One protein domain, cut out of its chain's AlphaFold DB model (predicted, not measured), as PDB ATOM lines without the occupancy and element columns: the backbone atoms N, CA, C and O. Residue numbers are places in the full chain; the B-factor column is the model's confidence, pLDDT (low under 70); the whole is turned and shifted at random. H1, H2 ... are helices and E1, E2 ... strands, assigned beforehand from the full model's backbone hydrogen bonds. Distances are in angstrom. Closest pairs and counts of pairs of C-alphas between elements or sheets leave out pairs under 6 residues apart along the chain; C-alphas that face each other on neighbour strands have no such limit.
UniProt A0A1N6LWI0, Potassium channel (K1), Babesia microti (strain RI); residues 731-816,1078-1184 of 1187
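This is residues 731 to 816 and 1078 to 1184 of the 1187 residues of the protein "Potassium channel (K1)" of Babesia microti (strain RI) (UniProt A0A1N6LWI0). Two lobes, each a twisted sheet of four strands with a helix packed over it, meet so that their sheets are partly face to face, with H1 and H5 side by side. H2 and H3 pack on the first sheet, H4 lies off the body, and residues 1153 to 1158 stick out at the far end of the E6 to E7 loop. The printed part has 193 residues, ordered E1 H1 E2 E3 E4 H2 H3 H4 E5 H5 E6 E7 E8. The sheets, E1 - E4 - E2 - E3 and E5 - E8 - E6 - E7, are antiparallel and the class is mixed. The whole is compact, with a radius of gyration of the C-alphas of 18.1 A and spans of 64 by 45 by 30 A.

Start with the strongly twisted sheet of E5, residues 1113 to 1118, E8, 1176 to 1182, E6, 1141 to 1149, and E7, 1161 to 1165. Look for N 1115 and O 1180 at 2.9 A between E5 and E8, N 1144 and O 1179 at 2.9 A between E8 and E6, and N 1146 and O 1164 at 2.9 A in the hairpin E6 and E7. H5, residues 1128 to 1139, is on it at a height of 8.6 A, making two layers; its closest C-alphas to E6 are Met 1135 and Ser 1141, 5.7 A. The other sheet holds E1, residues 732 to 737, E4, 793 to 798, E2, 761 to 766, and E3, 772 to 774. Here find N 734 and O 796 at 2.9 A, N 763 and O 795 at 2.8 A, and N 765 and O 773 at 2.9 A. H1, residues 747 to 757, and H3, 1079 to 1084, lie on opposite faces of it, at heights of 9.2 A and 8.6 A. H2, residues 801 to 809, is on it too, at 8.8 A. The two sheets form a sandwich, two sheets face to face, their planes 14 degrees apart; the closest C-alphas of E2 and E6 are Val 763 and Ile 1142, 7.2 A. H1 and H5 only just touch, with 3 pairs of C-alphas within 8 A, at a shallow tilt of 16 degrees, opposite ways. E1, H1, E2 and E5, H5, E6 are split strand-helix-strand units, same-way strands with another between, with right-handed crossovers. H4, residues 1095 to 1106, touches no helix. Every O i to N i+4 pair is within hydrogen-bond range in H1, H2 and H5, against 1 of 2 in H3 and 6 of 8 in H4.

Find C-alpha 732, where E1 begins, at (-54.245, -53.362, 31.770). E6 runs 22.2 A from C-alpha 1141 at (-46.597, -34.950, 32.164), and bends by 65 degrees at residue 1144. E8, 18.1 A long, ends at C-alpha 1182, (-47.443, -34.313, 36.858).

The C-alphas of Tyr 787 and Ser 1154 are the two farthest apart, 64.8 A. Residues 817 to 1077 are not printed, and C-alphas 816 and 1078 stand 36.4 A apart across the cut. The links E3 to E4 and E6 to E7 are long. The mean pLDDT of the printed part is 74.5, and 53 residues are under 70, among them 1088 to 1110 and 1150 to 1161.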
ATOM      1  N   TYR A 731     -57.113 -51.970  28.130       86.06
ATOM      2  CA  TYR A 731     -55.808 -51.689  28.707       86.06
ATOM      3  C   TYR A 731     -55.698 -52.238  30.129       86.06
ATOM      4  O   TYR A 731     -56.588 -52.038  30.955       86.06
ATOM      5  N   GLN A 732     -54.564 -52.858  30.439       86.69
ATOM      6  CA  GLN A 732     -54.245 -53.362  31.770       86.69
ATOM      7  C   GLN A 732     -52.896 -52.868  32.285       86.69
ATOM      8  O   GLN A 732     -51.992 -52.504  31.531       86.69
ATOM      9  N   PHE A 733     -52.774 -52.882  33.612       88.19
ATOM     10  CA  PHE A 733     -51.546 -52.593  34.335       88.19
ATOM     11  C   PHE A 733     -50.619 -53.809  34.413       88.19
ATOM     12  O   PHE A 733     -50.946 -54.822  35.035       88.19
ATOM     13  N   TYR A 734     -49.400 -53.655  33.899       89.00
ATOM     14  CA  TYR A 734     -48.375 -54.690  33.947       89.00
ATOM     15  C   TYR A 734     -47.011 -54.169  34.402       89.00
ATOM     16  O   TYR A 734     -46.636 -53.007  34.216       89.00
ATOM     17  N   ARG A 735     -46.227 -55.083  34.969       89.12
ATOM     18  CA  ARG A 735     -44.820 -54.899  35.311       89.12
ATOM     19  C   ARG A 735     -43.946 -55.406  34.167       89.12
ATOM     20  O   ARG A 735     -43.974 -56.588  33.847       89.12
ATOM     21  N   MET A 736     -43.090 -54.546  33.624       89.75
ATOM     22  CA  MET A 736     -42.141 -54.881  32.560       89.75
ATOM     23  C   MET A 736     -40.690 -54.828  33.078       89.75
ATOM     24  O   MET A 736     -40.256 -53.777  33.556       89.75
ATOM     25  N   PRO A 737     -39.890 -55.904  32.985       87.62
ATOM     26  CA  PRO A 737     -38.453 -55.815  33.231       87.62
ATOM     27  C   PRO A 737     -37.768 -55.041  32.091       87.62
ATOM     28  O   PRO A 737     -38.044 -55.283  30.919       87.62
ATOM     29  N   PHE A 738     -36.862 -54.115  32.418       87.50
ATOM     30  CA  PHE A 738     -36.166 -53.323  31.400       87.50
ATOM     31  C   PHE A 738     -35.170 -54.175  30.596       87.50
ATOM     32  O   PHE A 738     -34.276 -54.812  31.164       87.50
ATOM     33  N   ALA A 739     -35.293 -54.139  29.267       84.12
ATOM     34  CA  ALA A 739     -34.382 -54.813  28.348       84.12
ATOM     35  C   ALA A 739     -32.957 -54.225  28.413       84.12
ATOM     36  O   ALA A 739     -32.742 -53.083  28.827       84.12
ATOM     37  N   ALA A 740     -31.954 -54.981  27.959       78.88
ATOM     38  CA  ALA A 740     -30.556 -54.539  28.012       78.88
ATOM     39  C   ALA A 740     -30.294 -53.241  27.218       78.88
ATOM     40  O   ALA A 740     -29.457 -52.442  27.630       78.88
ATOM     41  N   CYS A 741     -31.035 -53.007  26.129       79.75
ATOM     42  CA  CYS A 741     -30.952 -51.796  25.306       79.75
ATOM     43  C   CYS A 741     -31.566 -50.544  25.956       79.75
ATOM     44  O   CYS A 741     -31.303 -49.440  25.496       79.75
ATOM     45  N   MET A 742     -32.382 -50.704  27.003       82.75
ATOM     46  CA  MET A 742     -33.037 -49.603  27.719       82.75
ATOM     47  C   MET A 742     -32.138 -48.981  28.798       82.75
ATOM     48  O   MET A 742     -32.412 -47.886  29.286       82.75
ATOM     49  N   LYS A 743     -31.063 -49.673  29.199       82.19
ATOM     50  CA  LYS A 743     -30.142 -49.201  30.238       82.19
ATOM     51  C   LYS A 743     -29.333 -48.000  29.740       82.19
ATOM     52  O   LYS A 743     -28.750 -48.045  28.663       82.19
ATOM     53  N   GLY A 744     -29.283 -46.945  30.549       79.25
ATOM     54  CA  GLY A 744     -28.656 -45.662  30.222       79.25
ATOM     55  C   GLY A 744     -29.594 -44.626  29.590       79.25
ATOM     56  O   GLY A 744     -29.172 -43.486  29.418       79.25
ATOM     57  N   MET A 745     -30.849 -44.973  29.279       83.62
ATOM     58  CA  MET A 745     -31.848 -44.013  28.788       83.62
ATOM     59  C   MET A 745     -32.504 -43.240  29.942       83.62
ATOM     60  O   MET A 745     -32.730 -43.798  31.022       83.62
ATOM     61  N   GLN A 746     -32.849 -41.971  29.701       86.75
ATOM     62  CA  GLN A 746     -33.685 -41.184  30.609       86.75
ATOM     63  C   GLN A 746     -35.149 -41.642  30.516       86.75
ATOM     64  O   GLN A 746     -35.639 -41.988  29.439       86.75
ATOM     65  N   PHE A 747     -35.864 -41.622  31.644       87.19
ATOM     66  CA  PHE A 747     -37.256 -42.064  31.740       87.19
ATOM     67  C   PHE A 747     -38.173 -41.388  30.703       87.19
ATOM     68  O   PHE A 747     -38.900 -42.088  30.003       87.19
ATOM     69  N   GLY A 748     -38.101 -40.060  30.542       83.50
ATOM     70  CA  GLY A 748     -38.932 -39.317  29.579       83.50
ATOM     71  C   GLY A 748     -38.751 -39.751  28.114       83.50
ATOM     72  O   GLY A 748     -39.739 -39.937  27.400       83.50
ATOM     73  N   ASP A 749     -37.509 -39.994  27.682       85.00
ATOM     74  CA  ASP A 749     -37.216 -40.500  26.332       85.00
ATOM     75  C   ASP A 749     -37.726 -41.934  26.149       85.00
ATOM     76  O   ASP A 749     -38.254 -42.293  25.095       85.00
ATOM     77  N   LEU A 750     -37.619 -42.758  27.191       87.12
ATOM     78  CA  LEU A 750     -38.072 -44.143  27.154       87.12
ATOM     79  C   LEU A 750     -39.609 -44.244  27.105       87.12
ATOM     80  O   LEU A 750     -40.129 -45.076  26.361       87.12
ATOM     81  N   VAL A 751     -40.343 -43.354  27.794       88.25
ATOM     82  CA  VAL A 751     -41.808 -43.205  27.636       88.25
ATOM     83  C   VAL A 751     -42.160 -42.907  26.173       88.25
ATOM     84  O   VAL A 751     -43.044 -43.557  25.616       88.25
ATOM     85  N   LYS A 752     -41.452 -41.964  25.526       85.62
ATOM     86  CA  LYS A 752     -41.645 -41.635  24.102       85.62
ATOM     87  C   LYS A 752     -41.400 -42.858  23.210       85.62
ATOM     88  O   LYS A 752     -42.229 -43.138  22.347       85.62
ATOM     89  N   MET A 753     -40.284 -43.568  23.393       82.75
ATOM     90  CA  MET A 753     -39.909 -44.693  22.524       82.75
ATOM     91  C   MET A 753     -40.894 -45.861  22.613       82.75
ATOM     92  O   MET A 753     -41.292 -46.387  21.574       82.75
ATOM     93  N   LEU A 754     -41.344 -46.230  23.818       85.12
ATOM     94  CA  LEU A 754     -42.364 -47.271  23.993       85.12
ATOM     95  C   LEU A 754     -43.695 -46.854  23.348       85.12
ATOM     96  O   LEU A 754     -44.228 -47.574  22.505       85.12
ATOM     97  N   TYR A 755     -44.170 -45.640  23.636       86.75
ATOM     98  CA  TYR A 755     -45.431 -45.145  23.084       86.75
ATOM     99  C   TYR A 755     -45.416 -45.012  21.549       86.75
ATOM    100  O   TYR A 755     -46.443 -45.177  20.889       86.75
ATOM    101  N   MET A 756     -44.254 -44.749  20.943       82.44
ATOM    102  CA  MET A 756     -44.111 -44.755  19.485       82.44
ATOM    103  C   MET A 756     -44.031 -46.164  18.886       82.44
ATOM    104  O   MET A 756     -44.504 -46.348  17.765       82.44
ATOM    105  N   TYR A 757     -43.460 -47.135  19.606       80.50
ATOM    106  CA  TYR A 757     -43.256 -48.505  19.128       80.50
ATOM    107  C   TYR A 757     -44.560 -49.313  19.061       80.50
ATOM    108  O   TYR A 757     -44.864 -49.890  18.019       80.50
ATOM    109  N   ASN A 758     -45.339 -49.334  20.146       78.25
ATOM    110  CA  ASN A 758     -46.575 -50.124  20.253       78.25
ATOM    111  C   ASN A 758     -47.745 -49.380  20.931       78.25
ATOM    112  O   ASN A 758     -48.794 -49.969  21.171       78.25
ATOM    113  N   GLY A 759     -47.586 -48.094  21.259       78.88
ATOM    114  CA  GLY A 759     -48.630 -47.318  21.936       78.88
ATOM    115  C   GLY A 759     -48.792 -47.624  23.429       78.88
ATOM    116  O   GLY A 759     -49.670 -47.039  24.063       78.88
ATOM    117  N   SER A 760     -47.945 -48.477  24.019       85.69
ATOM    118  CA  SER A 760     -47.959 -48.721  25.462       85.69
ATOM    119  C   SER A 760     -47.465 -47.500  26.245       85.69
ATOM    120  O   SER A 760     -46.484 -46.850  25.873       85.69
ATOM    121  N   VAL A 761     -48.120 -47.194  27.368       87.94
ATOM    122  CA  VAL A 761     -47.798 -46.027  28.207       87.94
ATOM    123  C   VAL A 761     -47.019 -46.469  29.442       87.94
ATOM    124  O   VAL A 761     -47.556 -47.143  30.318       87.94
ATOM    125  N   LEU A 762     -45.753 -46.058  29.550       90.12
ATOM    126  CA  LEU A 762     -44.970 -46.224  30.777       90.12
ATOM    127  C   LEU A 762     -45.378 -45.156  31.805       90.12
ATOM    128  O   LEU A 762     -45.198 -43.964  31.580       90.12
ATOM    129  N   VAL A 763     -45.912 -45.593  32.942       88.06
ATOM    130  CA  VAL A 763     -46.485 -44.753  34.013       88.06
ATOM    131  C   VAL A 763     -45.471 -44.448  35.119       88.06
ATOM    132  O   VAL A 763     -45.479 -43.371  35.723       88.06
ATOM    133  N   GLY A 764     -44.581 -45.396  35.402       88.44
ATOM    134  CA  GLY A 764     -43.666 -45.308  36.532       88.44
ATOM    135  C   GLY A 764     -42.711 -46.488  36.619       88.44
ATOM    136  O   GLY A 764     -42.506 -47.221  35.649       88.44
ATOM    137  N   VAL A 765     -42.114 -46.656  37.796       87.38
ATOM    138  CA  VAL A 765     -41.058 -47.639  38.061       87.38
ATOM    139  C   VAL A 765     -41.329 -48.341  39.400       87.38
ATOM    140  O   VAL A 765     -41.666 -47.677  40.374       87.38
ATOM    141  N   ILE A 766     -41.182 -49.666  39.468       85.44
ATOM    142  CA  ILE A 766     -41.401 -50.515  40.656       85.44
ATOM    143  C   ILE A 766     -40.106 -51.245  41.052       85.44
ATOM    144  O   ILE A 766     -39.412 -51.800  40.198       85.44
ATOM    145  N   GLN A 767     -39.803 -51.282  42.351       79.25
ATOM    146  CA  GLN A 767     -38.746 -52.099  42.962       79.25
ATOM    147  C   GLN A 767     -39.248 -53.533  43.236       79.25
ATOM    148  O   GLN A 767     -40.440 -53.831  43.183       79.25
ATOM    149  N   GLN A 768     -38.351 -54.458  43.578       69.50
ATOM    150  CA  GLN A 768     -38.718 -55.838  43.903       69.50
ATOM    151  C   GLN A 768     -39.678 -55.990  45.100       69.50
ATOM    152  O   GLN A 768     -40.468 -56.936  45.083       69.50
ATOM    153  N   ASP A 769     -39.670 -55.053  46.052       65.50
ATOM    154  CA  ASP A 769     -40.525 -55.040  47.255       65.50
ATOM    155  C   ASP A 769     -41.987 -54.591  47.012       65.50
ATOM    156  O   ASP A 769     -42.825 -54.634  47.927       65.50
ATOM    157  N   GLY A 770     -42.302 -54.143  45.790       66.75
ATOM    158  CA  GLY A 770     -43.603 -53.574  45.414       66.75
ATOM    159  C   GLY A 770     -43.754 -52.078  45.727       66.75
ATOM    160  O   GLY A 770     -44.801 -51.492  45.454       66.75
ATOM    161  N   THR A 771     -42.716 -51.441  46.277       72.56
ATOM    162  CA  THR A 771     -42.574 -49.980  46.310       72.56
ATOM    163  C   THR A 771     -42.373 -49.451  44.890       72.56
ATOM    164  O   THR A 771     -41.702 -50.079  44.071       72.56
ATOM    165  N   GLY A 772     -42.946 -48.290  44.576       77.06
ATOM    166  CA  GLY A 772     -42.825 -47.711  43.244       77.06
ATOM    167  C   GLY A 772     -42.905 -46.193  43.224       77.06
ATOM    168  O   GLY A 772     -43.383 -45.564  44.170       77.06
ATOM    169  N   PHE A 773     -42.410 -45.635  42.123       82.44
ATOM    170  CA  PHE A 773     -42.316 -44.209  41.858       82.44
ATOM    171  C   PHE A 773     -43.127 -43.842  40.610       82.44
ATOM    172  O   PHE A 773     -43.038 -44.520  39.580       82.44
ATOM    173  N   LEU A 774     -43.927 -42.777  40.699       83.00
ATOM    174  CA  LEU A 774     -44.753 -42.268  39.597       83.00
ATOM    175  C   LEU A 774     -44.010 -41.196  38.802       83.00
ATOM    176  O   LEU A 774     -43.581 -40.209  39.392       83.00
ATOM    177  N   CYS A 775     -43.937 -41.349  37.475       84.44
ATOM    178  CA  CYS A 775     -43.317 -40.386  36.553       84.44
ATOM    179  C   CYS A 775     -41.976 -39.765  37.045       84.44
ATOM    180  O   CYS A 775     -41.862 -38.537  37.133       84.44
ATOM    181  N   PRO A 776     -40.944 -40.572  37.381       84.50
ATOM    182  CA  PRO A 776     -39.643 -40.053  37.806       84.50
ATOM    183  C   PRO A 776     -38.856 -39.514  36.595       84.50
ATOM    184  O   PRO A 776     -37.980 -40.179  36.048       84.50
ATOM    185  N   TRP A 777     -39.182 -38.299  36.147       80.62
ATOM    186  CA  TRP A 777     -38.725 -37.738  34.863       80.62
ATOM    187  C   TRP A 777     -37.196 -37.709  34.671       80.62
ATOM    188  O   TRP A 777     -36.699 -37.928  33.563       80.62
ATOM    189  N   ASN A 778     -36.443 -37.472  35.750       81.00
ATOM    190  CA  ASN A 778     -34.978 -37.364  35.735       81.00
ATOM    191  C   ASN A 778     -34.253 -38.700  35.994       81.00
ATOM    192  O   ASN A 778     -33.026 -38.723  36.041       81.00
ATOM    193  N   TYR A 779     -34.982 -39.805  36.178       83.75
ATOM    194  CA  TYR A 779     -34.389 -41.119  36.422       83.75
ATOM    195  C   TYR A 779     -33.736 -41.689  35.154       83.75
ATOM    196  O   TYR A 779     -34.305 -41.623  34.061       83.75
ATOM    197  N   ILE A 780     -32.553 -42.289  35.315       82.94
ATOM    198  CA  ILE A 780     -31.815 -42.989  34.258       82.94
ATOM    199  C   ILE A 780     -31.854 -44.491  34.550       82.94
ATOM    200  O   ILE A 780     -31.412 -44.950  35.607       82.94
ATOM    201  N   VAL A 781     -32.368 -45.274  33.603       82.69
ATOM    202  CA  VAL A 781     -32.576 -46.717  33.787       82.69
ATOM    203  C   VAL A 781     -31.241 -47.443  33.960       82.69
ATOM    204  O   VAL A 781     -30.350 -47.340  33.119       82.69
ATOM    205  N   GLY A 782     -31.109 -48.231  35.030       72.06
ATOM    206  CA  GLY A 782     -29.906 -49.023  35.302       72.06
ATOM    207  C   GLY A 782     -28.753 -48.250  35.952       72.06
ATOM    208  O   GLY A 782     -27.667 -48.807  36.076       72.06
ATOM    209  N   GLN A 783     -28.978 -47.012  36.409       68.44
ATOM    210  CA  GLN A 783     -28.038 -46.243  37.245       68.44
ATOM    211  C   GLN A 783     -28.139 -46.612  38.746       68.44
ATOM    212  O   GLN A 783     -27.860 -45.809  39.635       68.44
ATOM    213  N   GLU A 784     -28.607 -47.830  39.013       66.38
ATOM    214  CA  GLU A 784     -28.969 -48.375  40.319       66.38
ATOM    215  C   GLU A 784     -27.704 -48.608  41.168       66.38
ATOM    216  O   GLU A 784     -26.654 -48.979  40.644       66.38
ATOM    217  N   LEU A 785     -27.784 -48.375  42.484       53.50
ATOM    218  CA  LEU A 785     -26.632 -48.473  43.390       53.50
ATOM    219  C   LEU A 785     -25.985 -49.868  43.323       53.50
ATOM    220  O   LEU A 785     -26.637 -50.853  43.657       53.50
ATOM    221  N   GLU A 786     -24.673 -49.944  43.053       48.53
ATOM    222  CA  GLU A 786     -23.880 -51.199  43.022       48.53
ATOM    223  C   GLU A 786     -23.946 -52.031  44.328       48.53
ATOM    224  O   GLU A 786     -23.488 -53.173  44.377       48.53
ATOM    225  N   TYR A 787     -24.520 -51.468  45.395       42.50
ATOM    226  CA  TYR A 787     -24.701 -52.082  46.710       42.50
ATOM    227  C   TYR A 787     -26.092 -52.697  46.956       42.50
ATOM    228  O   TYR A 787     -26.278 -53.333  47.995       42.50
ATOM    229  N   GLN A 788     -27.065 -52.538  46.050       46.06
ATOM    230  CA  GLN A 788     -28.384 -53.179  46.149       46.06
ATOM    231  C   GLN A 788     -28.579 -54.199  45.021       46.06
ATOM    232  O   GLN A 788     -28.434 -53.895  43.843       46.06
ATOM    233  N   SER A 789     -28.935 -55.433  45.381       44.81
ATOM    234  CA  SER A 789     -29.083 -56.568  44.455       44.81
ATOM    235  C   SER A 789     -30.397 -56.576  43.656       44.81
ATOM    236  O   SER A 789     -30.815 -57.627  43.167       44.81
ATOM    237  N   GLU A 790     -31.091 -55.443  43.569       55.19
ATOM    238  CA  GLU A 790     -32.490 -55.369  43.150       55.19
ATOM    239  C   GLU A 790     -32.695 -54.418  41.975       55.19
ATOM    240  O   GLU A 790     -32.739 -53.204  42.131       55.19
ATOM    241  N   SER A 791     -32.892 -55.005  40.795       70.56
ATOM    242  CA  SER A 791     -33.279 -54.276  39.589       70.56
ATOM    243  C   SER A 791     -34.683 -53.683  39.698       70.56
ATOM    244  O   SER A 791     -35.634 -54.410  40.027       70.56
ATOM    245  N   PHE A 792     -34.842 -52.422  39.302       82.44
ATOM    246  CA  PHE A 792     -36.156 -51.832  39.085       82.44
ATOM    247  C   PHE A 792     -36.816 -52.383  37.804       82.44
ATOM    248  O   PHE A 792     -36.176 -52.954  36.918       82.44
ATOM    249  N   CYS A 793     -38.135 -52.238  37.709       86.44
ATOM    250  CA  CYS A 793     -38.959 -52.627  36.562       86.44
ATOM    251  C   CYS A 793     -39.883 -51.468  36.172       86.44
ATOM    252  O   CYS A 793     -40.304 -50.703  37.034       86.44
ATOM    253  N   GLY A 794     -40.223 -51.341  34.893       88.69
ATOM    254  CA  GLY A 794     -41.204 -50.368  34.422       88.69
ATOM    255  C   GLY A 794     -42.633 -50.788  34.760       88.69
ATOM    256  O   GLY A 794     -42.942 -51.979  34.818       88.69
ATOM    257  N   VAL A 795     -43.510 -49.805  34.953       90.06
ATOM    258  CA  VAL A 795     -44.964 -49.993  35.021       90.06
ATOM    259  C   VAL A 795     -45.572 -49.508  33.727       90.06
ATOM    260  O   VAL A 795     -45.473 -48.322  33.415       90.06
ATOM    261  N   VAL A 796     -46.189 -50.420  32.990       90.62
ATOM    262  CA  VAL A 796     -46.675 -50.185  31.635       90.62
ATOM    263  C   VAL A 796     -48.174 -50.459  31.575       90.62
ATOM    264  O   VAL A 796     -48.656 -51.437  32.144       90.62
ATOM    265  N   ILE A 797     -48.895 -49.582  30.882       90.50
ATOM    266  CA  ILE A 797     -50.269 -49.797  30.437       90.50
ATOM    267  C   ILE A 797     -50.205 -50.324  28.996       90.50
ATOM    268  O   ILE A 797     -49.650 -49.651  28.123       90.50
ATOM    269  N   ALA A 798     -50.732 -51.528  28.766       87.94
ATOM    270  CA  ALA A 798     -50.685 -52.268  27.496       87.94
ATOM    271  C   ALA A 798     -51.974 -53.094  27.304       87.94
ATOM    272  O   ALA A 798     -52.736 -53.239  28.261       87.94
ATOM    273  N   HIS A 799     -52.229 -53.631  26.106       83.88
ATOM    274  CA  HIS A 799     -53.442 -54.420  25.838       83.88
ATOM    275  C   HIS A 799     -53.323 -55.866  26.333       83.88
ATOM    276  O   HIS A 799     -54.286 -56.430  26.844       83.88
ATOM    277  N   SER A 800     -52.150 -56.486  26.174       84.19
ATOM    278  CA  SER A 800     -51.945 -57.895  26.521       84.19
ATOM    279  C   SER A 800     -50.563 -58.158  27.109       84.19
ATOM    280  O   SER A 800     -49.601 -57.427  26.868       84.19
ATOM    281  N   ILE A 801     -50.449 -59.257  27.858       85.62
ATOM    282  CA  ILE A 801     -49.177 -59.724  28.414       85.62
ATOM    283  C   ILE A 801     -48.150 -60.093  27.327       85.62
ATOM    284  O   ILE A 801     -46.947 -59.962  27.554       85.62
ATOM    285  N   GLU A 802     -48.607 -60.495  26.135       84.69
ATOM    286  CA  GLU A 802     -47.746 -60.821  24.991       84.69
ATOM    287  C   GLU A 802     -46.956 -59.593  24.515       84.69
ATOM    288  O   GLU A 802     -45.735 -59.681  24.370       84.69
ATOM    289  N   GLU A 803     -47.604 -58.422  24.402       83.81
ATOM    290  CA  GLU A 803     -46.940 -57.154  24.043       83.81
ATOM    291  C   GLU A 803     -45.760 -56.843  24.987       83.81
ATOM    292  O   GLU A 803     -44.746 -56.277  24.575       83.81
ATOM    293  N   ILE A 804     -45.867 -57.227  26.263       86.25
ATOM    294  CA  ILE A 804     -44.863 -56.964  27.305       86.25
ATOM    295  C   ILE A 804     -43.741 -57.995  27.312       86.25
ATOM    296  O   ILE A 804     -42.588 -57.636  27.569       86.25
ATOM    297  N   ILE A 805     -44.049 -59.258  27.019       85.00
ATOM    298  CA  ILE A 805     -43.038 -60.299  26.807       85.00
ATOM    299  C   ILE A 805     -42.171 -59.916  25.599       85.00
ATOM    300  O   ILE A 805     -40.940 -59.949  25.696       85.00
ATOM    301  N   ASP A 806     -42.798 -59.441  24.520       83.12
ATOM    302  CA  ASP A 806     -42.105 -58.913  23.348       83.12
ATOM    303  C   ASP A 806     -41.260 -57.681  23.703       83.12
ATOM    304  O   ASP A 806     -40.052 -57.696  23.449       83.12
ATOM    305  N   MET A 807     -41.828 -56.663  24.372       81.75
ATOM    306  CA  MET A 807     -41.087 -55.466  24.814       81.75
ATOM    307  C   MET A 807     -39.869 -55.794  25.693       81.75
ATOM    308  O   MET A 807     -38.794 -55.219  25.505       81.75
ATOM    309  N   ALA A 808     -40.005 -56.739  26.627       82.62
ATOM    310  CA  ALA A 808     -38.915 -57.189  27.491       82.62
ATOM    311  C   ALA A 808     -37.788 -57.910  26.720       82.62
ATOM    312  O   ALA A 808     -36.656 -57.985  27.206       82.62
ATOM    313  N   SER A 809     -38.083 -58.436  25.527       83.62
ATOM    314  CA  SER A 809     -37.141 -59.170  24.672       83.62
ATOM    315  C   SER A 809     -36.426 -58.305  23.618       83.62
ATOM    316  O   SER A 809     -35.496 -58.793  22.962       83.62
ATOM    317  N   ILE A 810     -36.822 -57.030  23.462       81.88
ATOM    318  CA  ILE A 810     -36.284 -56.111  22.445       81.88
ATOM    319  C   ILE A 810     -34.756 -56.010  22.548       81.88
ATOM    320  O   ILE A 810     -34.180 -55.775  23.611       81.88
ATOM    321  N   LYS A 811     -34.087 -56.155  21.397       73.69
ATOM    322  CA  LYS A 811     -32.627 -56.008  21.270       73.69
ATOM    323  C   LYS A 811     -32.209 -54.626  20.767       73.69
ATOM    324  O   LYS A 811     -31.154 -54.142  21.166       73.69
ATOM    325  N   GLN A 812     -33.007 -54.019  19.886       68.50
ATOM    326  CA  GLN A 812     -32.782 -52.707  19.268       68.50
ATOM    327  C   GLN A 812     -34.140 -52.061  18.951       68.50
ATOM    328  O   GLN A 812     -35.069 -52.769  18.565       68.50
ATOM    329  N   PHE A 813     -34.248 -50.740  19.101       68.50
ATOM    330  CA  PHE A 813     -35.406 -49.964  18.638       68.50
ATOM    331  C   PHE A 813     -35.266 -49.617  17.139       68.50
ATOM    332  O   PHE A 813     -34.137 -49.510  16.660       68.50
ATOM    333  N   PRO A 814     -36.375 -49.430  16.397       58.44
ATOM    334  CA  PRO A 814     -36.338 -48.932  15.019       58.44
ATOM    335  C   PRO A 814     -35.907 -47.452  14.947       58.44
ATOM    336  O   PRO A 814     -36.205 -46.672  15.850       58.44
ATOM    337  N   ASP A 815     -35.224 -47.068  13.861       49.34
ATOM    338  CA  ASP A 815     -34.632 -45.731  13.686       49.34
ATOM    339  C   ASP A 815     -35.668 -44.593  13.532       49.34
ATOM    340  O   ASP A 815     -36.630 -44.693  12.768       49.34
ATOM    341  N   ASP A 816     -35.384 -43.450  14.168       48.09
ATOM    342  CA  ASP A 816     -36.239 -42.249  14.344       48.09
ATOM    343  C   ASP A 816     -36.654 -41.495  13.044       48.09
ATOM    344  O   ASP A 816     -37.275 -40.433  13.089       48.09
ATOM    345  N   PRO A1078     -50.413 -55.156  44.735       76.06
ATOM    346  CA  PRO A1078     -51.431 -54.181  45.155       76.06
ATOM    347  C   PRO A1078     -50.897 -53.002  45.985       76.06
ATOM    348  O   PRO A1078     -51.532 -51.950  46.044       76.06
ATOM    349  N   LYS A1079     -49.697 -53.124  46.575       78.44
ATOM    350  CA  LYS A1079     -48.981 -52.016  47.237       78.44
ATOM    351  C   LYS A1079     -48.800 -50.804  46.313       78.44
ATOM    352  O   LYS A1079     -48.874 -49.666  46.773       78.44
ATOM    353  N   TYR A1080     -48.613 -51.029  45.009       83.62
ATOM    354  CA  TYR A1080     -48.424 -49.954  44.035       83.62
ATOM    355  C   TYR A1080     -49.666 -49.059  43.882       83.62
ATOM    356  O   TYR A1080     -49.525 -47.870  43.599       83.62
ATOM    357  N   ILE A1081     -50.869 -49.573  44.164       85.38
ATOM    358  CA  ILE A1081     -52.129 -48.808  44.109       85.38
ATOM    359  C   ILE A1081     -52.093 -47.616  45.075       85.38
ATOM    360  O   ILE A1081     -52.553 -46.527  44.742       85.38
ATOM    361  N   TYR A1082     -51.458 -47.771  46.237       82.19
ATOM    362  CA  TYR A1082     -51.269 -46.666  47.176       82.19
ATOM    363  C   TYR A1082     -50.351 -45.580  46.606       82.19
ATOM    364  O   TYR A1082     -50.639 -44.392  46.759       82.19
ATOM    365  N   THR A1083     -49.309 -45.972  45.867       82.75
ATOM    366  CA  THR A1083     -48.444 -45.013  45.164       82.75
ATOM    367  C   THR A1083     -49.199 -44.298  44.040       82.75
ATOM    368  O   THR A1083     -49.118 -43.074  43.981       82.75
ATOM    369  N   LEU A1084     -50.030 -45.005  43.253       83.00
ATOM    370  CA  LEU A1084     -50.941 -44.428  42.243       83.00
ATOM    371  C   LEU A1084     -51.898 -43.387  42.845       83.00
ATOM    372  O   LEU A1084     -52.131 -42.335  42.253       83.00
ATOM    373  N   LEU A1085     -52.401 -43.636  44.056       81.94
ATOM    374  CA  LEU A1085     -53.242 -42.699  44.807       81.94
ATOM    375  C   LEU A1085     -52.463 -41.519  45.423       81.94
ATOM    376  O   LEU A1085     -53.061 -40.639  46.049       81.94
ATOM    377  N   GLY A1086     -51.137 -41.464  45.276       70.88
ATOM    378  CA  GLY A1086     -50.290 -40.459  45.920       70.88
ATOM    379  C   GLY A1086     -50.373 -40.541  47.446       70.88
ATOM    380  O   GLY A1086     -50.509 -39.516  48.119       70.88
ATOM    381  N   ILE A1087     -50.399 -41.762  47.983       72.88
ATOM    382  CA  ILE A1087     -50.399 -42.069  49.414       72.88
ATOM    383  C   ILE A1087     -49.129 -42.867  49.694       72.88
ATOM    384  O   ILE A1087     -48.862 -43.889  49.064       72.88
ATOM    385  N   ASN A1088     -48.332 -42.415  50.660       64.38
ATOM    386  CA  ASN A1088     -47.184 -43.197  51.101       64.38
ATOM    387  C   ASN A1088     -47.693 -44.488  51.748       64.38
ATOM    388  O   ASN A1088     -48.408 -44.421  52.751       64.38
ATOM    389  N   TRP A1089     -47.315 -45.641  51.184       54.75
ATOM    390  CA  TRP A1089     -47.616 -46.947  51.771       54.75
ATOM    391  C   TRP A1089     -47.207 -46.950  53.245       54.75
ATOM    392  O   TRP A1089     -46.176 -46.378  53.622       54.75
ATOM    393  N   ARG A1090     -48.051 -47.536  54.096       53.66
ATOM    394  CA  ARG A1090     -47.881 -47.489  55.548       53.66
ATOM    395  C   ARG A1090     -46.614 -48.241  55.959       53.66
ATOM    396  O   ARG A1090     -46.724 -49.411  56.253       53.66
ATOM    397  N   HIS A1091     -45.449 -47.578  55.980       47.00
ATOM    398  CA  HIS A1091     -44.341 -47.782  56.938       47.00
ATOM    399  C   HIS A1091     -43.174 -46.767  56.839       47.00
ATOM    400  O   HIS A1091     -42.043 -47.079  57.202       47.00
ATOM    401  N   ASN A1092     -43.450 -45.488  56.539       39.16
ATOM    402  CA  ASN A1092     -42.478 -44.367  56.631       39.16
ATOM    403  C   ASN A1092     -41.961 -44.046  58.069       39.16
ATOM    404  O   ASN A1092     -41.687 -42.892  58.399       39.16
ATOM    405  N   LYS A1093     -41.853 -45.039  58.963       39.72
ATOM    406  CA  LYS A1093     -41.400 -44.912  60.361       39.72
ATOM    407  C   LYS A1093     -40.210 -45.811  60.731       39.72
ATOM    408  O   LYS A1093     -39.782 -45.774  61.881       39.72
ATOM    409  N   SER A1094     -39.644 -46.584  59.798       42.53
ATOM    410  CA  SER A1094     -38.366 -47.269  60.042       42.53
ATOM    411  C   SER A1094     -37.185 -46.346  59.696       42.53
ATOM    412  O   SER A1094     -37.098 -45.808  58.591       42.53
ATOM    413  N   ASN A1095     -36.231 -46.172  60.621       37.25
ATOM    414  CA  ASN A1095     -35.069 -45.290  60.401       37.25
ATOM    415  C   ASN A1095     -34.189 -45.717  59.204       37.25
ATOM    416  O   ASN A1095     -33.449 -44.895  58.674       37.25
ATOM    417  N   LYS A1096     -34.280 -46.980  58.756       42.84
ATOM    418  CA  LYS A1096     -33.579 -47.478  57.560       42.84
ATOM    419  C   LYS A1096     -34.126 -46.879  56.258       42.84
ATOM    420  O   LYS A1096     -33.340 -46.553  55.377       42.84
ATOM    421  N   GLN A1097     -35.443 -46.705  56.128       46.00
ATOM    422  CA  GLN A1097     -36.047 -46.210  54.882       46.00
ATOM    423  C   GLN A1097     -35.912 -44.693  54.702       46.00
ATOM    424  O   GLN A1097     -35.848 -44.228  53.569       46.00
ATOM    425  N   ILE A1098     -35.788 -43.920  55.788       48.78
ATOM    426  CA  ILE A1098     -35.517 -42.471  55.710       48.78
ATOM    427  C   ILE A1098     -34.167 -42.218  55.013       48.78
ATOM    428  O   ILE A1098     -34.076 -41.367  54.131       48.78
ATOM    429  N   PHE A1099     -33.147 -43.018  55.342       45.12
ATOM    430  CA  PHE A1099     -31.829 -42.953  54.703       45.12
ATOM    431  C   PHE A1099     -31.883 -43.312  53.207       45.12
ATOM    432  O   PHE A1099     -31.268 -42.630  52.389       45.12
ATOM    433  N   ASN A1100     -32.670 -44.327  52.831       51.94
ATOM    434  CA  ASN A1100     -32.882 -44.681  51.424       51.94
ATOM    435  C   ASN A1100     -33.640 -43.575  50.667       51.94
ATOM    436  O   ASN A1100     -33.246 -43.227  49.561       51.94
ATOM    437  N   MET A1101     -34.676 -42.966  51.256       52.34
ATOM    438  CA  MET A1101     -35.420 -41.849  50.647       52.34
ATOM    439  C   MET A1101     -34.513 -40.657  50.310       52.34
ATOM    440  O   MET A1101     -34.602 -40.115  49.210       52.34
ATOM    441  N   GLU A1102     -33.590 -40.284  51.202       51.06
ATOM    442  CA  GLU A1102     -32.596 -39.238  50.912       51.06
ATOM    443  C   GLU A1102     -31.632 -39.611  49.772       51.06
ATOM    444  O   GLU A1102     -31.122 -38.721  49.090       51.06
ATOM    445  N   GLN A1103     -31.374 -40.903  49.543       50.25
ATOM    446  CA  GLN A1103     -30.594 -41.373  48.392       50.25
ATOM    447  C   GLN A1103     -31.429 -41.401  47.104       50.25
ATOM    448  O   GLN A1103     -30.965 -40.905  46.083       50.25
ATOM    449  N   HIS A1104     -32.676 -41.880  47.141       60.91
ATOM    450  CA  HIS A1104     -33.573 -41.881  45.978       60.91
ATOM    451  C   HIS A1104     -33.815 -40.459  45.438       60.91
ATOM    452  O   HIS A1104     -33.709 -40.239  44.230       60.91
ATOM    453  N   ILE A1105     -34.020 -39.473  46.321       58.09
ATOM    454  CA  ILE A1105     -34.169 -38.058  45.932       58.09
ATOM    455  C   ILE A1105     -32.894 -37.529  45.244       58.09
ATOM    456  O   ILE A1105     -32.991 -36.826  44.241       58.09
ATOM    457  N   LYS A1106     -31.695 -37.913  45.711       50.31
ATOM    458  CA  LYS A1106     -30.412 -37.544  45.070       50.31
ATOM    459  C   LYS A1106     -30.226 -38.140  43.669       50.31
ATOM    460  O   LYS A1106     -29.437 -37.601  42.900       50.31
ATOM    461  N   HIS A1107     -30.952 -39.206  43.334       52.66
ATOM    462  CA  HIS A1107     -30.956 -39.845  42.013       52.66
ATOM    463  C   HIS A1107     -32.189 -39.477  41.159       52.66
ATOM    464  O   HIS A1107     -32.506 -40.171  40.196       52.66
ATOM    465  N   GLY A1108     -32.897 -38.388  41.492       56.53
ATOM    466  CA  GLY A1108     -33.990 -37.858  40.666       56.53
ATOM    467  C   GLY A1108     -35.317 -38.623  40.758       56.53
ATOM    468  O   GLY A1108     -36.219 -38.358  39.965       56.53
ATOM    469  N   MET A1109     -35.463 -39.542  41.719       65.69
ATOM    470  CA  MET A1109     -36.728 -40.231  41.992       65.69
ATOM    471  C   MET A1109     -37.648 -39.331  42.831       65.69
ATOM    472  O   MET A1109     -37.600 -39.350  44.064       65.69
ATOM    473  N   THR A1110     -38.494 -38.539  42.169       66.06
ATOM    474  CA  THR A1110     -39.625 -37.837  42.799       66.06
ATOM    475  C   THR A1110     -40.941 -38.531  42.450       66.06
ATOM    476  O   THR A1110     -41.078 -39.122  41.380       66.06
ATOM    477  N   ASN A1111     -41.917 -38.486  43.363       72.19
ATOM    478  CA  ASN A1111     -43.256 -39.017  43.104       72.19
ATOM    479  C   ASN A1111     -44.131 -37.943  42.466       72.19
ATOM    480  O   ASN A1111     -44.431 -36.925  43.090       72.19
ATOM    481  N   GLY A1112     -44.573 -38.198  41.237       73.94
ATOM    482  CA  GLY A1112     -45.639 -37.430  40.613       73.94
ATOM    483  C   GLY A1112     -47.004 -37.641  41.277       73.94
ATOM    484  O   GLY A1112     -47.199 -38.553  42.080       73.94
ATOM    485  N   SER A1113     -47.969 -36.798  40.916       80.00
ATOM    486  CA  SER A1113     -49.367 -36.921  41.351       80.00
ATOM    487  C   SER A1113     -50.324 -36.903  40.162       80.00
ATOM    488  O   SER A1113     -50.089 -36.214  39.166       80.00
ATOM    489  N   ILE A1114     -51.412 -37.673  40.269       85.06
ATOM    490  CA  ILE A1114     -52.484 -37.685  39.270       85.06
ATOM    491  C   ILE A1114     -53.387 -36.469  39.500       85.06
ATOM    492  O   ILE A1114     -53.818 -36.203  40.623       85.06
ATOM    493  N   SER A1115     -53.675 -35.732  38.430       85.75
ATOM    494  CA  SER A1115     -54.563 -34.569  38.436       85.75
ATOM    495  C   SER A1115     -55.454 -34.551  37.195       85.75
ATOM    496  O   SER A1115     -55.105 -35.128  36.164       85.75
ATOM    497  N   LEU A1116     -56.612 -33.896  37.301       85.81
ATOM    498  CA  LEU A1116     -57.566 -33.730  36.208       85.81
ATOM    499  C   LEU A1116     -57.449 -32.304  35.652       85.81
ATOM    500  O   LEU A1116     -57.628 -31.336  36.393       85.81
ATOM    501  N   VAL A1117     -57.119 -32.167  34.366       86.00
ATOM    502  CA  VAL A1117     -56.841 -30.873  33.719       86.00
ATOM    503  C   VAL A1117     -57.720 -30.677  32.486       86.00
ATOM    504  O   VAL A1117     -57.917 -31.591  31.690       86.00
ATOM    505  N   LYS A1118     -58.255 -29.466  32.305       84.12
ATOM    506  CA  LYS A1118     -59.124 -29.125  31.167       84.12
ATOM    507  C   LYS A1118     -58.351 -29.129  29.848       84.12
ATOM    508  O   LYS A1118     -57.221 -28.646  29.791       84.12
ATOM    509  N   MET A1119     -58.970 -29.636  28.781       83.25
ATOM    510  CA  MET A1119     -58.287 -29.816  27.499       83.25
ATOM    511  C   MET A1119     -57.840 -28.480  26.852       83.25
ATOM    512  O   MET A1119     -58.637 -27.539  26.771       83.25
ATOM    513  N   PRO A1120     -56.581 -28.363  26.369       82.75
ATOM    514  CA  PRO A1120     -56.095 -27.150  25.710       82.75
ATOM    515  C   PRO A1120     -56.814 -26.877  24.383       82.75
ATOM    516  O   PRO A1120     -56.843 -27.735  23.503       82.75
ATOM    517  N   GLN A1121     -57.305 -25.650  24.176       79.62
ATOM    518  CA  GLN A1121     -58.123 -25.284  23.002       79.62
ATOM    519  C   GLN A1121     -57.475 -25.627  21.639       79.62
ATOM    520  O   GLN A1121     -58.183 -25.923  20.681       79.62
ATOM    521  N   ASN A1122     -56.140 -25.666  21.564       80.06
ATOM    522  CA  ASN A1122     -55.365 -25.996  20.360       80.06
ATOM    523  C   ASN A1122     -55.426 -27.485  19.938       80.06
ATOM    524  O   ASN A1122     -54.872 -27.847  18.891       80.06
ATOM    525  N   MET A1123     -56.036 -28.353  20.754       79.25
ATOM    526  CA  MET A1123     -56.065 -29.813  20.566       79.25
ATOM    527  C   MET A1123     -57.469 -30.381  20.290       79.25
ATOM    528  O   MET A1123     -57.608 -31.587  20.091       79.25
ATOM    529  N   ILE A1124     -58.495 -29.527  20.202       82.56
ATOM    530  CA  ILE A1124     -59.859 -29.923  19.819       82.56
ATOM    531  C   ILE A1124     -59.844 -30.566  18.420       82.56
ATOM    532  O   ILE A1124     -59.257 -30.017  17.488       82.56
ATOM    533  N   GLY A1125     -60.494 -31.725  18.270       80.31
ATOM    534  CA  GLY A1125     -60.628 -32.445  16.998       80.31
ATOM    535  C   GLY A1125     -59.406 -33.262  16.557       80.31
ATOM    536  O   GLY A1125     -59.466 -33.909  15.514       80.31
ATOM    537  N   LYS A1126     -58.310 -33.270  17.324       85.31
ATOM    538  CA  LYS A1126     -57.136 -34.124  17.067       85.31
ATOM    539  C   LYS A1126     -57.246 -35.468  17.812       85.31
ATOM    540  O   LYS A1126     -57.969 -35.530  18.808       85.31
ATOM    541  N   PRO A1127     -56.542 -36.533  17.375       86.50
ATOM    542  CA  PRO A1127     -56.507 -37.808  18.093       86.50
ATOM    543  C   PRO A1127     -55.616 -37.733  19.342       86.50
ATOM    544  O   PRO A1127     -54.611 -37.005  19.356       86.50
ATOM    545  N   PHE A1128     -55.950 -38.523  20.364       86.06
ATOM    546  CA  PHE A1128     -55.249 -38.567  21.654       86.06
ATOM    547  C   PHE A1128     -53.735 -38.793  21.526       86.06
ATOM    548  O   PHE A1128     -52.976 -38.129  22.230       86.06
ATOM    549  N   LYS A1129     -53.263 -39.598  20.561       85.81
ATOM    550  CA  LYS A1129     -51.822 -39.765  20.273       85.81
ATOM    551  C   LYS A1129     -51.059 -38.439  20.123       85.81
ATOM    552  O   LYS A1129     -49.927 -38.312  20.588       85.81
ATOM    553  N   THR A1130     -51.676 -37.420  19.521       85.69
ATOM    554  CA  THR A1130     -51.055 -36.085  19.387       85.69
ATOM    555  C   THR A1130     -51.104 -35.265  20.676       85.69
ATOM    556  O   THR A1130     -50.201 -34.468  20.924       85.69
ATOM    557  N   LEU A1131     -52.132 -35.467  21.507       87.12
ATOM    558  CA  LEU A1131     -52.268 -34.846  22.823       87.12
ATOM    559  C   LEU A1131     -51.239 -35.408  23.807       87.12
ATOM    560  O   LEU A1131     -50.569 -34.627  24.477       87.12
ATOM    561  N   PHE A1132     -51.067 -36.731  23.836       87.94
ATOM    562  CA  PHE A1132     -50.066 -37.407  24.657       87.94
ATOM    563  C   PHE A1132     -48.667 -36.836  24.393       87.94
ATOM    564  O   PHE A1132     -48.010 -36.347  25.309       87.94
ATOM    565  N   LEU A1133     -48.247 -36.793  23.122       86.44
ATOM    566  CA  LEU A1133     -46.946 -36.241  22.731       86.44
ATOM    567  C   LEU A1133     -46.820 -34.742  23.061       86.44
ATOM    568  O   LEU A1133     -45.774 -34.307  23.534       86.44
ATOM    569  N   TYR A1134     -47.880 -33.950  22.862       86.75
ATOM    570  CA  TYR A1134     -47.889 -32.523  23.209       86.75
ATOM    571  C   TYR A1134     -47.669 -32.281  24.713       86.75
ATOM    572  O   TYR A1134     -46.878 -31.413  25.080       86.75
ATOM    573  N   MET A1135     -48.342 -33.043  25.580       84.94
ATOM    574  CA  MET A1135     -48.199 -32.930  27.039       84.94
ATOM    575  C   MET A1135     -46.847 -33.478  27.525       84.94
ATOM    576  O   MET A1135     -46.233 -32.906  28.426       84.94
ATOM    577  N   LEU A1136     -46.333 -34.528  26.878       84.81
ATOM    578  CA  LEU A1136     -45.013 -35.090  27.165       84.81
ATOM    579  C   LEU A1136     -43.889 -34.058  26.931       84.81
ATOM    580  O   LEU A1136     -43.028 -33.879  27.794       84.81
ATOM    581  N   TYR A1137     -43.914 -33.352  25.792       82.38
ATOM    582  CA  TYR A1137     -42.894 -32.349  25.452       82.38
ATOM    583  C   TYR A1137     -43.046 -31.026  26.215       82.38
ATOM    584  O   TYR A1137     -42.040 -30.453  26.621       82.38
ATOM    585  N   ASN A1138     -44.273 -30.519  26.396       80.75
ATOM    586  CA  ASN A1138     -44.483 -29.158  26.913       80.75
ATOM    587  C   ASN A1138     -44.615 -29.068  28.437       80.75
ATOM    588  O   ASN A1138     -44.301 -28.026  29.008       80.75
ATOM    589  N   THR A1139     -45.135 -30.111  29.089       75.38
ATOM    590  CA  THR A1139     -45.447 -30.094  30.528       75.38
ATOM    591  C   THR A1139     -44.796 -31.235  31.309       75.38
ATOM    592  O   THR A1139     -45.041 -31.343  32.507       75.38
ATOM    593  N   HIS A1140     -43.966 -32.065  30.659       83.12
ATOM    594  CA  HIS A1140     -43.293 -33.229  31.264       83.12
ATOM    595  C   HIS A1140     -44.262 -34.129  32.055       83.12
ATOM    596  O   HIS A1140     -43.960 -34.655  33.125       83.12
ATOM    597  N   SER A1141     -45.473 -34.277  31.514       85.06
ATOM    598  CA  SER A1141     -46.597 -34.950  32.164       85.06
ATOM    599  C   SER A1141     -47.162 -36.048  31.273       85.06
ATOM    600  O   SER A1141     -47.295 -35.856  30.063       85.06
ATOM    601  N   ILE A1142     -47.552 -37.169  31.875       88.25
ATOM    602  CA  ILE A1142     -48.016 -38.364  31.158       88.25
ATOM    603  C   ILE A1142     -49.541 -38.438  31.241       88.25
ATOM    604  O   ILE A1142     -50.097 -38.428  32.337       88.25
ATOM    605  N   CYS A1143     -50.228 -38.507  30.098       87.94
ATOM    606  CA  CYS A1143     -51.682 -38.670  30.059       87.94
ATOM    607  C   CYS A1143     -52.058 -40.146  30.264       87.94
ATOM    608  O   CYS A1143     -51.634 -40.987  29.477       87.94
ATOM    609  N   ILE A1144     -52.872 -40.452  31.282       87.12
ATOM    610  CA  ILE A1144     -53.379 -41.816  31.547       87.12
ATOM    611  C   ILE A1144     -54.752 -42.038  30.899       87.12
ATOM    612  O   ILE A1144     -55.092 -43.164  30.557       87.12
ATOM    613  N   GLY A1145     -55.568 -40.995  30.730       87.69
ATOM    614  CA  GLY A1145     -56.932 -41.151  30.225       87.69
ATOM    615  C   GLY A1145     -57.701 -39.841  30.106       87.69
ATOM    616  O   GLY A1145     -57.155 -38.756  30.321       87.69
ATOM    617  N   ILE A1146     -58.989 -39.954  29.783       88.00
ATOM    618  CA  ILE A1146     -59.906 -38.839  29.528       88.00
ATOM    619  C   ILE A1146     -61.179 -39.019  30.364       88.00
ATOM    620  O   ILE A1146     -61.722 -40.118  30.453       88.00
ATOM    621  N   TYR A1147     -61.680 -37.926  30.933       87.38
ATOM    622  CA  TYR A1147     -63.033 -37.784  31.456       87.38
ATOM    623  C   TYR A1147     -63.870 -36.992  30.442       87.38
ATOM    624  O   TYR A1147     -63.724 -35.774  30.302       87.38
ATOM    625  N   ARG A1148     -64.724 -37.686  29.686       81.00
ATOM    626  CA  ARG A1148     -65.539 -37.098  28.615       81.00
ATOM    627  C   ARG A1148     -66.939 -36.775  29.106       81.00
ATOM    628  O   ARG A1148     -67.703 -37.688  29.398       81.00
ATOM    629  N   THR A1149     -67.315 -35.497  29.124       74.19
ATOM    630  CA  THR A1149     -68.673 -35.078  29.511       74.19
ATOM    631  C   THR A1149     -69.588 -34.886  28.301       74.19
ATOM    632  O   THR A1149     -69.351 -34.033  27.445       74.19
ATOM    633  N   TYR A1150     -70.675 -35.659  28.244       64.75
ATOM    634  CA  TYR A1150     -71.681 -35.551  27.188       64.75
ATOM    635  C   TYR A1150     -72.816 -34.606  27.603       64.75
ATOM    636  O   TYR A1150     -73.459 -34.811  28.631       64.75
ATOM    637  N   SER A1151     -73.120 -33.604  26.774       47.97
ATOM    638  CA  SER A1151     -74.431 -32.944  26.808       47.97
ATOM    639  C   SER A1151     -75.472 -33.851  26.160       47.97
ATOM    640  O   SER A1151     -75.274 -34.290  25.030       47.97
ATOM    641  N   ILE A1152     -76.574 -34.093  26.863       43.19
ATOM    642  CA  ILE A1152     -77.806 -34.639  26.292       43.19
ATOM    643  C   ILE A1152     -78.860 -33.547  26.445       43.19
ATOM    644  O   ILE A1152     -79.040 -33.023  27.545       43.19
ATOM    645  N   GLU A1153     -79.530 -33.202  25.353       38.28
ATOM    646  CA  GLU A1153     -80.795 -32.480  25.414       38.28
ATOM    647  C   GLU A1153     -81.899 -33.524  25.670       38.28
ATOM    648  O   GLU A1153     -81.993 -34.513  24.948       38.28
ATOM    649  N   SER A1154     -82.700 -33.303  26.719       35.28
ATOM    650  CA  SER A1154     -83.805 -34.140  27.237       35.28
ATOM    651  C   SER A1154     -83.495 -35.361  28.150       35.28
ATOM    652  O   SER A1154     -82.677 -36.239  27.883       35.28
ATOM    653  N   ASN A1155     -84.236 -35.385  29.267       33.91
ATOM    654  CA  ASN A1155     -84.775 -36.510  30.052       33.91
ATOM    655  C   ASN A1155     -83.898 -37.631  30.658       33.91
ATOM    656  O   ASN A1155     -84.451 -38.436  31.410       33.91
ATOM    657  N   LEU A1156     -82.575 -37.692  30.463       38.22
ATOM    658  CA  LEU A1156     -81.719 -38.653  31.193       38.22
ATOM    659  C   LEU A1156     -80.914 -38.012  32.339       38.22
ATOM    660  O   LEU A1156     -80.230 -37.002  32.173       38.22
ATOM    661  N   LYS A1157     -81.017 -38.628  33.523       44.28
ATOM    662  CA  LYS A1157     -80.610 -38.086  34.831       44.28
ATOM    663  C   LYS A1157     -79.103 -37.789  34.934       44.28
ATOM    664  O   LYS A1157     -78.296 -38.696  34.784       44.28
ATOM    665  N   PHE A1158     -78.786 -36.529  35.254       39.78
ATOM    666  CA  PHE A1158     -77.522 -35.946  35.755       39.78
ATOM    667  C   PHE A1158     -76.152 -36.399  35.179       39.78
ATOM    668  O   PHE A1158     -75.718 -37.534  35.315       39.78
ATOM    669  N   SER A1159     -75.407 -35.413  34.652       45.25
ATOM    670  CA  SER A1159     -73.945 -35.397  34.405       45.25
ATOM    671  C   SER A1159     -73.287 -36.713  33.953       45.25
ATOM    672  O   SER A1159     -72.460 -37.292  34.658       45.25
ATOM    673  N   ASN A1160     -73.580 -37.124  32.719       55.94
ATOM    674  CA  ASN A1160     -72.969 -38.282  32.065       55.94
ATOM    675  C   ASN A1160     -71.525 -37.989  31.605       55.94
ATOM    676  O   ASN A1160     -71.273 -37.696  30.431       55.94
ATOM    677  N   GLY A1161     -70.579 -38.034  32.545       62.78
ATOM    678  CA  GLY A1161     -69.151 -38.154  32.258       62.78
ATOM    679  C   GLY A1161     -68.754 -39.619  32.071       62.78
ATOM    680  O   GLY A1161     -69.154 -40.438  32.882       62.78
ATOM    681  N   ILE A1162     -67.983 -39.973  31.044       71.31
ATOM    682  CA  ILE A1162     -67.428 -41.330  30.884       71.31
ATOM    683  C   ILE A1162     -65.912 -41.262  31.017       71.31
ATOM    684  O   ILE A1162     -65.261 -40.402  30.418       71.31
ATOM    685  N   ILE A1163     -65.360 -42.171  31.816       78.00
ATOM    686  CA  ILE A1163     -63.926 -42.304  32.057       78.00
ATOM    687  C   ILE A1163     -63.357 -43.335  31.086       78.00
ATOM    688  O   ILE A1163     -63.804 -44.481  31.056       78.00
ATOM    689  N   ILE A1164     -62.353 -42.930  30.309       76.69
ATOM    690  CA  ILE A1164     -61.712 -43.759  29.288       76.69
ATOM    691  C   ILE A1164     -60.207 -43.793  29.567       76.69
ATOM    692  O   ILE A1164     -59.547 -42.751  29.552       76.69
ATOM    693  N   ALA A1165     -59.662 -44.982  29.827       76.75
ATOM    694  CA  ALA A1165     -58.230 -45.178  30.037       76.75
ATOM    695  C   ALA A1165     -57.486 -45.292  28.693       76.75
ATOM    696  O   ALA A1165     -57.916 -46.004  27.798       76.75
ATOM    697  N   SER A1166     -56.381 -44.557  28.557       72.56
ATOM    698  CA  SER A1166     -55.380 -44.622  27.480       72.56
ATOM    699  C   SER A1166     -55.880 -44.824  26.025       72.56
ATOM    700  O   SER A1166     -55.259 -45.587  25.280       72.56
ATOM    701  N   PRO A1167     -56.945 -44.149  25.545       71.69
ATOM    702  CA  PRO A1167     -57.477 -44.428  24.212       71.69
ATOM    703  C   PRO A1167     -56.545 -43.884  23.119       71.69
ATOM    704  O   PRO A1167     -56.308 -42.683  23.070       71.69
ATOM    705  N   GLN A1168     -56.018 -44.720  22.218       70.81
ATOM    706  CA  GLN A1168     -55.022 -44.270  21.226       70.81
ATOM    707  C   GLN A1168     -55.607 -43.379  20.109       70.81
ATOM    708  O   GLN A1168     -55.087 -42.284  19.859       70.81
ATOM    709  N   ASP A1169     -56.696 -43.821  19.472       73.94
ATOM    710  CA  ASP A1169     -57.250 -43.201  18.253       73.94
ATOM    711  C   ASP A1169     -58.434 -42.246  18.501       73.94
ATOM    712  O   ASP A1169     -58.913 -41.575  17.582       73.94
ATOM    713  N   LEU A1170     -58.894 -42.127  19.750       80.31
ATOM    714  CA  LEU A1170     -60.062 -41.319  20.098       80.31
ATOM    715  C   LEU A1170     -59.826 -39.823  19.823       80.31
ATOM    716  O   LEU A1170     -58.821 -39.234  20.231       80.31
ATOM    717  N   THR A1171     -60.785 -39.187  19.150       83.62
ATOM    718  CA  THR A1171     -60.750 -37.753  18.823       83.62
ATOM    719  C   THR A1171     -61.219 -36.896  19.999       83.62
ATOM    720  O   THR A1171     -62.217 -37.210  20.648       83.62
ATOM    721  N   MET A1172     -60.505 -35.803  20.292       81.88
ATOM    722  CA  MET A1172     -60.745 -34.952  21.469       81.88
ATOM    723  C   MET A1172     -61.901 -33.952  21.278       81.88
ATOM    724  O   MET A1172     -61.955 -33.228  20.279       81.88
ATOM    725  N   GLN A1173     -62.781 -33.831  22.277       80.44
ATOM    726  CA  GLN A1173     -63.945 -32.935  22.301       80.44
ATOM    727  C   GLN A1173     -63.766 -31.752  23.264       80.44
ATOM    728  O   GLN A1173     -63.097 -31.847  24.287       80.44
ATOM    729  N   LYS A1174     -64.429 -30.621  22.985       78.31
ATOM    730  CA  LYS A1174     -64.275 -29.348  23.728       78.31
ATOM    731  C   LYS A1174     -64.542 -29.429  25.246       78.31
ATOM    732  O   LYS A1174     -64.061 -28.562  25.972       78.31
ATOM    733  N   ARG A1175     -65.323 -30.409  25.718       77.56
ATOM    734  CA  ARG A1175     -65.666 -30.606  27.143       77.56
ATOM    735  C   ARG A1175     -64.926 -31.782  27.803       77.56
ATOM    736  O   ARG A1175     -65.305 -32.189  28.900       77.56
ATOM    737  N   ASP A1176     -63.912 -32.330  27.139       83.75
ATOM    738  CA  ASP A1176     -63.059 -33.366  27.718       83.75
ATOM    739  C   ASP A1176     -62.126 -32.763  28.786       83.75
ATOM    740  O   ASP A1176     -61.520 -31.700  28.598       83.75
ATOM    741  N   GLU A1177     -61.975 -33.474  29.898       86.88
ATOM    742  CA  GLU A1177     -60.937 -33.250  30.906       86.88
ATOM    743  C   GLU A1177     -59.956 -34.439  30.866       86.88
ATOM    744  O   GLU A1177     -60.326 -35.547  30.492       86.88
ATOM    745  N   ILE A1178     -58.677 -34.218  31.167       88.75
ATOM    746  CA  ILE A1178     -57.588 -35.175  30.915       88.75
ATOM    747  C   ILE A1178     -56.941 -35.560  32.244       88.75
ATOM    748  O   ILE A1178     -56.537 -34.682  33.008       88.75
ATOM    749  N   TYR A1179     -56.794 -36.861  32.499       89.81
ATOM    750  CA  TYR A1179     -56.021 -37.367  33.631       89.81
ATOM    751  C   TYR A1179     -54.533 -37.339  33.285       89.81
ATOM    752  O   TYR A1179     -54.091 -38.053  32.379       89.81
ATOM    753  N   ILE A1180     -53.759 -36.531  34.011       88.88
ATOM    754  CA  ILE A1180     -52.310 -36.397  33.824       88.88
ATOM    755  C   ILE A1180     -51.543 -36.708  35.108       88.88
ATOM    756  O   ILE A1180     -51.955 -36.311  36.199       88.88
ATOM    757  N   ILE A1181     -50.397 -37.375  34.966       86.25
ATOM    758  CA  ILE A1181     -49.376 -37.483  36.010       86.25
ATOM    759  C   ILE A1181     -48.434 -36.299  35.852       86.25
ATOM    760  O   ILE A1181     -47.697 -36.229  34.866       86.25
ATOM    761  N   ASN A1182     -48.429 -35.390  36.820       80.81
ATOM    762  CA  ASN A1182     -47.443 -34.313  36.858       80.81
ATOM    763  C   ASN A1182     -46.185 -34.814  37.558       80.81
ATOM    764  O   ASN A1182     -46.267 -35.251  38.707       80.81
ATOM    765  N   SER A1183     -45.022 -34.715  36.913       68.62
ATOM    766  CA  SER A1183     -43.745 -34.861  37.612       68.62
ATOM    767  C   SER A1183     -43.572 -33.704  38.598       68.62
ATOM    768  O   SER A1183     -43.711 -32.541  38.209       68.62
ATOM    769  N   GLN A1184     -43.220 -33.992  39.854       57.66
ATOM    770  CA  GLN A1184     -42.721 -32.958  40.760       57.66
ATOM    771  C   GLN A1184     -41.296 -32.583  40.341       57.66
ATOM    772  O   GLN A1184     -40.316 -33.147  40.834       57.66
TER     773      GLN A1184